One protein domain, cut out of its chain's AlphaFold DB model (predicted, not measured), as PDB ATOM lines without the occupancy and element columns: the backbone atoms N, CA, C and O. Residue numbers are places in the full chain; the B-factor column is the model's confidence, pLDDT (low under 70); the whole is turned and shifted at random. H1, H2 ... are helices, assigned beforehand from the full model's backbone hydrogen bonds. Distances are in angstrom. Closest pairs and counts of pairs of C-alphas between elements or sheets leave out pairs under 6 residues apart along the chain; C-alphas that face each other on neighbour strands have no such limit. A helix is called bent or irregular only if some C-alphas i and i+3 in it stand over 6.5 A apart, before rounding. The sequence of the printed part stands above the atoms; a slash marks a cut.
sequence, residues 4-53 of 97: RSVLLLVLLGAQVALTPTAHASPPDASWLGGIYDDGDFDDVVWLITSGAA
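What this domain is: This is residues 4 to 53 of the 97 residues of an uncharacterized protein of Candidatus Rokubacteria bacterium (UniProt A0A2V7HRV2). A long helix, H1, and a shorter one, H2, form the two legs of a wide, open arch, with the unnamed stretch of residues 23 to 41 between them and no packed core. The printed part has 50 residues with two named helices, H1 then H2, and no named strand; the class is all helix. It is extended, with a radius of gyration of the C-alphas of 19.2 A, and flat, spanning 53 by 32 by 10 A.

How they stand to each other: H1, residues 4 to 22, has a kink of 30 degrees near residue 16 and is only just irregular: C-alphas 16 and 19 are 6.8 A apart. H2, residues 42 to 51, is apart from H1. In H2 every O i to N i+4 pair is within hydrogen-bond range; in H1, 13 of 15 are.

Where its parts are: H1 runs 26.9 A from C-alpha 4 at (42.782, -20.347, -17.395) to C-alpha 22. H2 runs 14.0 A and ends with C-alpha 51 at (28.269, -23.042, -64.905).

The domain as a whole: The two farthest C-alphas, of Ser 5 and Ala 53, are 52.7 A apart. The link from H1 to H2 is long, 19 residues. Residues 4 to 18, 35 to 41 and 43 to 53 stand free. The printed part has no cut; pLDDT is under 70 at residues 51 to 53.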
ATOM      1  N   ARG A   4      43.405 -19.032 -17.197       97.25
ATOM      2  CA  ARG A   4      42.782 -20.347 -17.395       97.25
ATOM      3  C   ARG A   4      41.542 -20.534 -16.524       97.25
ATOM      4  O   ARG A   4      40.500 -20.923 -17.027       97.25
ATOM      5  N   SER A   5      41.641 -20.232 -15.230       96.25
ATOM      6  CA  SER A   5      40.518 -20.346 -14.293       96.25
ATOM      7  C   SER A   5      39.373 -19.397 -14.652       96.25
ATOM      8  O   SER A   5      38.214 -19.776 -14.533       96.25
ATOM      9  N   VAL A   6      39.688 -18.180 -15.110       98.00
ATOM     10  CA  VAL A   6      38.676 -17.216 -15.570       98.00
ATOM     11  C   VAL A   6      37.969 -17.732 -16.822       98.00
ATOM     12  O   VAL A   6      36.745 -17.748 -16.853       98.00
ATOM     13  N   LEU A   7      38.717 -18.226 -17.814       98.19
ATOM     14  CA  LEU A   7      38.146 -18.814 -19.030       98.19
ATOM     15  C   LEU A   7      37.232 -20.001 -18.719       98.19
ATOM     16  O   LEU A   7      36.133 -20.075 -19.257       98.19
ATOM     17  N   LEU A   8      37.651 -20.898 -17.822       98.12
ATOM     18  CA  LEU A   8      36.825 -22.036 -17.412       98.12
ATOM     19  C   LEU A   8      35.517 -21.586 -16.757       98.12
ATOM     20  O   LEU A   8      34.468 -22.140 -17.067       98.12
ATOM     21  N   LEU A   9      35.561 -20.573 -15.890       98.12
ATOM     22  CA  LEU A   9      34.357 -20.036 -15.255       98.12
ATOM     23  C   LEU A   9      33.426 -19.355 -16.260       98.12
ATOM     24  O   LEU A   9      32.217 -19.543 -16.173       98.12
ATOM     25  N   VAL A  10      33.971 -18.607 -17.222       98.00
ATOM     26  CA  VAL A  10      33.179 -17.971 -18.285       98.00
ATOM     27  C   VAL A  10      32.520 -19.022 -19.174       98.00
ATOM     28  O   VAL A  10      31.321 -18.936 -19.414       98.00
ATOM     29  N   LEU A  11      33.268 -20.032 -19.622       98.25
ATOM     30  CA  LEU A  11      32.731 -21.109 -20.457       98.25
ATOM     31  C   LEU A  11      31.657 -21.911 -19.717       98.25
ATOM     32  O   LEU A  11      30.597 -22.174 -20.276       98.25
ATOM     33  N   LEU A  12      31.907 -22.259 -18.452       98.25
ATOM     34  CA  LEU A  12      30.932 -22.974 -17.632       98.25
ATOM     35  C   LEU A  12      29.678 -22.125 -17.397       98.25
ATOM     36  O   LEU A  12      28.566 -22.623 -17.543       98.25
ATOM     37  N   GLY A  13      29.853 -20.842 -17.077       98.38
ATOM     38  CA  GLY A  13      28.753 -19.899 -16.903       98.38
ATOM     39  C   GLY A  13      27.916 -19.744 -18.172       98.38
ATOM     40  O   GLY A  13      26.695 -19.823 -18.102       98.38
ATOM     41  N   ALA A  14      28.562 -19.603 -19.332       97.75
ATOM     42  CA  ALA A  14      27.886 -19.532 -20.625       97.75
ATOM     43  C   ALA A  14      27.088 -20.811 -20.917       97.75
ATOM     44  O   ALA A  14      25.918 -20.725 -21.277       97.75
ATOM     45  N   GLN A  15      27.681 -21.988 -20.688       97.75
ATOM     46  CA  GLN A  15      27.020 -23.276 -20.913       97.75
ATOM     47  C   GLN A  15      25.772 -23.458 -20.043       97.75
ATOM     48  O   GLN A  15      24.759 -23.969 -20.514       97.75
ATOM     49  N   VAL A  16      25.831 -23.021 -18.782       97.88
ATOM     50  CA  VAL A  16      24.683 -23.066 -17.864       97.88
ATOM     51  C   VAL A  16      23.621 -22.029 -18.246       97.88
ATOM     52  O   VAL A  16      22.430 -22.303 -18.112       97.88
ATOM     53  N   ALA A  17      24.030 -20.854 -18.727       97.44
ATOM     54  CA  ALA A  17      23.119 -19.768 -19.079       97.44
ATOM     55  C   ALA A  17      22.394 -19.973 -20.421       97.44
ATOM     56  O   ALA A  17      21.265 -19.514 -20.549       97.44
ATOM     57  N   LEU A  18      22.998 -20.681 -21.383       95.81
ATOM     58  CA  LEU A  18      22.480 -20.865 -22.748       95.81
ATOM     59  C   LEU A  18      21.014 -21.333 -22.802       95.81
ATOM     60  O   LEU A  18      20.191 -20.711 -23.470       95.81
ATOM     61  N   THR A  19      20.665 -22.405 -22.084       95.12
ATOM     62  CA  THR A  19      19.306 -22.976 -22.106       95.12
ATOM     63  C   THR A  19      18.238 -22.032 -21.544       95.12
ATOM     64  O   THR A  19      17.257 -21.779 -22.244       95.12
ATOM     65  N   PRO A  20      18.367 -21.490 -20.314       96.62
ATOM     66  CA  PRO A  20      17.352 -20.586 -19.784       96.62
ATOM     67  C   PRO A  20      17.250 -19.285 -20.584       96.62
ATOM     68  O   PRO A  20      16.143 -18.769 -20.712       96.62
ATOM     69  N   THR A  21      18.346 -18.767 -21.156       95.94
ATOM     70  CA  THR A  21      18.255 -17.585 -22.026       95.94
ATOM     71  C   THR A  21      17.534 -17.888 -23.333       95.94
ATOM     72  O   THR A  21      16.711 -17.081 -23.745       95.94
ATOM     73  N   ALA A  22      17.753 -19.064 -23.931       94.44
ATOM     74  CA  ALA A  22      17.062 -19.465 -25.157       94.44
ATOM     75  C   ALA A  22      15.563 -19.745 -24.952       94.44
ATOM     76  O   ALA A  22      14.801 -19.828 -25.910       94.44
ATOM     77  N   HIS A  23      15.129 -19.968 -23.711       94.88
ATOM     78  CA  HIS A  23      13.723 -20.196 -23.352       94.88
ATOM     79  C   HIS A  23      13.109 -19.004 -22.606       94.88
ATOM     80  O   HIS A  23      11.986 -19.108 -22.108       94.88
ATOM     81  N   ALA A  24      13.829 -17.881 -22.506       95.25
ATOM     82  CA  ALA A  24      13.263 -16.630 -22.018       95.25
ATOM     83  C   ALA A  24      12.124 -16.176 -22.945       95.25
ATOM     84  O   ALA A  24      12.021 -16.657 -24.059       95.25
ATOM     85  N   SER A  25      11.243 -15.281 -22.500       93.31
ATOM     86  CA  SER A  25      10.085 -14.869 -23.306       93.31
ATOM     87  C   SER A  25      10.411 -13.670 -24.213       93.31
ATOM     88  O   SER A  25      10.783 -12.623 -23.674       93.31
ATOM     89  N   PRO A  26      10.180 -13.749 -25.542       91.62
ATOM     90  CA  PRO A  26       9.755 -14.930 -26.302       91.62
ATOM     91  C   PRO A  26      10.914 -15.922 -26.510       91.62
ATOM     92  O   PRO A  26      12.051 -15.472 -26.653       91.62
ATOM     93  N   PRO A  27      10.639 -17.242 -26.533       92.75
ATOM     94  CA  PRO A  27      11.684 -18.241 -26.714       92.75
ATOM     95  C   PRO A  27      12.367 -18.053 -28.065       92.75
ATOM     96  O   PRO A  27      11.719 -17.673 -29.049       92.75
ATOM     97  N   ASP A  28      13.662 -18.353 -28.112       91.44
ATOM     98  CA  ASP A  28      14.414 -18.354 -29.357       91.44
ATOM     99  C   ASP A  28      13.734 -19.288 -30.364       91.44
ATOM    100  O   ASP A  28      13.216 -20.359 -30.019       91.44
ATOM    101  N   ALA A  29      13.733 -18.879 -31.632       86.81
ATOM    102  CA  ALA A  29      13.140 -19.672 -32.692       86.81
ATOM    103  C   ALA A  29      13.836 -21.038 -32.767       86.81
ATOM    104  O   ALA A  29      15.040 -21.138 -33.001       86.81
ATOM    105  N   SER A  30      13.060 -22.109 -32.610       82.25
ATOM    106  CA  SER A  30      13.559 -23.480 -32.760       82.25
ATOM    107  C   SER A  30      13.865 -23.841 -34.218       82.25
ATOM    108  O   SER A  30      14.480 -24.879 -34.477       82.25
ATOM    109  N   TRP A  31      13.436 -22.993 -35.158       83.56
ATOM    110  CA  TRP A  31      13.605 -23.165 -36.590       83.56
ATOM    111  C   TRP A  31      13.711 -21.815 -37.306       83.56
ATOM    112  O   TRP A  31      12.909 -20.911 -37.073       83.56
ATOM    113  N   LEU A  32      14.705 -21.700 -38.185       82.94
ATOM    114  CA  LEU A  32      14.930 -20.561 -39.072       82.94
ATOM    115  C   LEU A  32      14.853 -21.087 -40.505       82.94
ATOM    116  O   LEU A  32      15.659 -21.943 -40.878       82.94
ATOM    117  N   GLY A  33      13.882 -20.597 -41.274       82.06
ATOM    118  CA  GLY A  33      13.725 -20.981 -42.675       82.06
ATOM    119  C   GLY A  33      14.931 -20.576 -43.511       82.06
ATOM    120  O   GLY A  33      15.585 -19.572 -43.221       82.06
ATOM    121  N   GLY A  34      15.242 -21.389 -44.510       79.38
ATOM    122  CA  GLY A  34      16.423 -21.273 -45.354       79.38
ATOM    123  C   GLY A  34      17.635 -22.036 -44.823       79.38
ATOM    124  O   GLY A  34      18.363 -22.629 -45.601       79.38
ATOM    125  N   ILE A  35      17.841 -22.090 -43.502       81.12
ATOM    126  CA  ILE A  35      19.072 -22.672 -42.927       81.12
ATOM    127  C   ILE A  35      19.042 -24.207 -42.882       81.12
ATOM    128  O   ILE A  35      20.082 -24.857 -42.978       81.12
ATOM    129  N   TYR A  36      17.868 -24.804 -42.659       78.88
ATOM    130  CA  TYR A  36      17.732 -26.247 -42.402       78.88
ATOM    131  C   TYR A  36      16.820 -26.970 -43.398       78.88
ATOM    132  O   TYR A  36      16.500 -28.138 -43.187       78.88
ATOM    133  N   ASP A  37      16.352 -26.291 -44.436       81.31
ATOM    134  CA  ASP A  37      15.375 -26.800 -45.401       81.31
ATOM    135  C   ASP A  37      15.801 -26.597 -46.858       81.31
ATOM    136  O   ASP A  37      14.960 -26.751 -47.737       81.31
ATOM    137  N   ASP A  38      17.085 -26.299 -47.107       81.44
ATOM    138  CA  ASP A  38      17.625 -26.045 -48.456       81.44
ATOM    139  C   ASP A  38      16.999 -24.797 -49.119       81.44
ATOM    140  O   ASP A  38      16.930 -24.669 -50.337       81.44
ATOM    141  N   GLY A  39      16.465 -23.878 -48.304       84.56
ATOM    142  CA  GLY A  39      15.744 -22.687 -48.759       84.56
ATOM    143  C   GLY A  39      16.572 -21.397 -48.778       84.56
ATOM    144  O   GLY A  39      15.991 -20.320 -48.929       84.56
ATOM    145  N   ASP A  40      17.887 -21.455 -48.546       88.38
ATOM    146  CA  ASP A  40      18.784 -20.289 -48.591       88.38
ATOM    147  C   ASP A  40      19.406 -20.040 -49.976       88.38
ATOM    148  O   ASP A  40      20.090 -19.030 -50.165       88.38
ATOM    149  N   PHE A  41      19.073 -20.885 -50.957       88.12
ATOM    150  CA  PHE A  41      19.478 -20.776 -52.361       88.12
ATOM    151  C   PHE A  41      20.994 -20.892 -52.596       88.12
ATOM    152  O   PHE A  41      21.524 -20.342 -53.575       88.12
ATOM    153  N   ASP A  42      21.725 -21.575 -51.713       86.81
ATOM    154  CA  ASP A  42      23.140 -21.876 -51.939       86.81
ATOM    155  C   ASP A  42      23.344 -22.798 -53.163       86.81
ATOM    156  O   ASP A  42      24.321 -22.639 -53.903       86.81
ATOM    157  N   ASP A  43      22.369 -23.655 -53.461       85.50
ATOM    158  CA  ASP A  43      22.242 -24.486 -54.658       85.50
ATOM    159  C   ASP A  43      22.195 -23.660 -55.960       85.50
ATOM    160  O   ASP A  43      22.865 -23.991 -56.944       85.50
ATOM    161  N   VAL A  44      21.476 -22.535 -55.967       87.00
ATOM    162  CA  VAL A  44      21.416 -21.595 -57.094       87.00
ATOM    163  C   VAL A  44      22.761 -20.899 -57.275       87.00
ATOM    164  O   VAL A  44      23.253 -20.771 -58.402       87.00
ATOM    165  N   VAL A  45      23.392 -20.462 -56.181       87.38
ATOM    166  CA  VAL A  45      24.742 -19.876 -56.228       87.38
ATOM    167  C   VAL A  45      25.737 -20.898 -56.774       87.38
ATOM    168  O   VAL A  45      26.543 -20.569 -57.653       87.38
ATOM    169  N   TRP A  46      25.654 -22.142 -56.313       85.88
ATOM    170  CA  TRP A  46      26.446 -23.252 -56.820       85.88
ATOM    171  C   TRP A  46      26.203 -23.477 -58.316       85.88
ATOM    172  O   TRP A  46      27.161 -23.555 -59.084       85.88
ATOM    173  N   LEU A  47      24.950 -23.507 -58.771       84.75
ATOM    174  CA  LEU A  47      24.592 -23.684 -60.179       84.75
ATOM    175  C   LEU A  47      25.186 -22.581 -61.071       84.75
ATOM    176  O   LEU A  47      25.819 -22.868 -62.088       84.75
ATOM    177  N   ILE A  48      25.040 -21.315 -60.674       83.25
ATOM    178  CA  ILE A  48      25.551 -20.164 -61.434       83.25
ATOM    179  C   ILE A  48      27.085 -20.173 -61.483       83.25
ATOM    180  O   ILE A  48      27.681 -19.929 -62.536       83.25
ATOM    181  N   THR A  49      27.738 -20.434 -60.350       80.88
ATOM    182  CA  THR A  49      29.206 -20.383 -60.248       80.88
ATOM    183  C   THR A  49      29.889 -21.602 -60.864       80.88
ATOM    184  O   THR A  49      30.951 -21.453 -61.466       80.88
ATOM    185  N   SER A  50      29.271 -22.783 -60.799       76.56
ATOM    186  CA  SER A  50      29.764 -23.992 -61.472       76.56
ATOM    187  C   SER A  50      29.568 -23.941 -62.993       76.56
ATOM    188  O   SER A  50      30.419 -24.432 -63.737       76.56
ATOM    189  N   GLY A  51      28.514 -23.271 -63.476       65.31
ATOM    190  CA  GLY A  51      28.269 -23.042 -64.905       65.31
ATOM    191  C   GLY A  51      29.224 -22.035 -65.563       65.31
ATOM    192  O   GLY A  51      29.404 -22.060 -66.782       65.31
ATOM    193  N   ALA A  52      29.909 -21.191 -64.781       56.50
ATOM    194  CA  ALA A  52      30.898 -20.233 -65.290       56.50
ATOM    195  C   ALA A  52      32.174 -20.893 -65.863       56.50
ATOM    196  O   ALA A  52      33.015 -20.197 -66.430       56.50
ATOM    197  N   ALA A  53      32.311 -22.221 -65.765       49.88
ATOM    198  CA  ALA A  53      33.359 -22.981 -66.445       49.88
ATOM    199  C   ALA A  53      33.063 -23.262 -67.935       49.88
ATOM    200  O   ALA A  53      33.951 -23.736 -68.640       49.88
TER     201      ALA A  53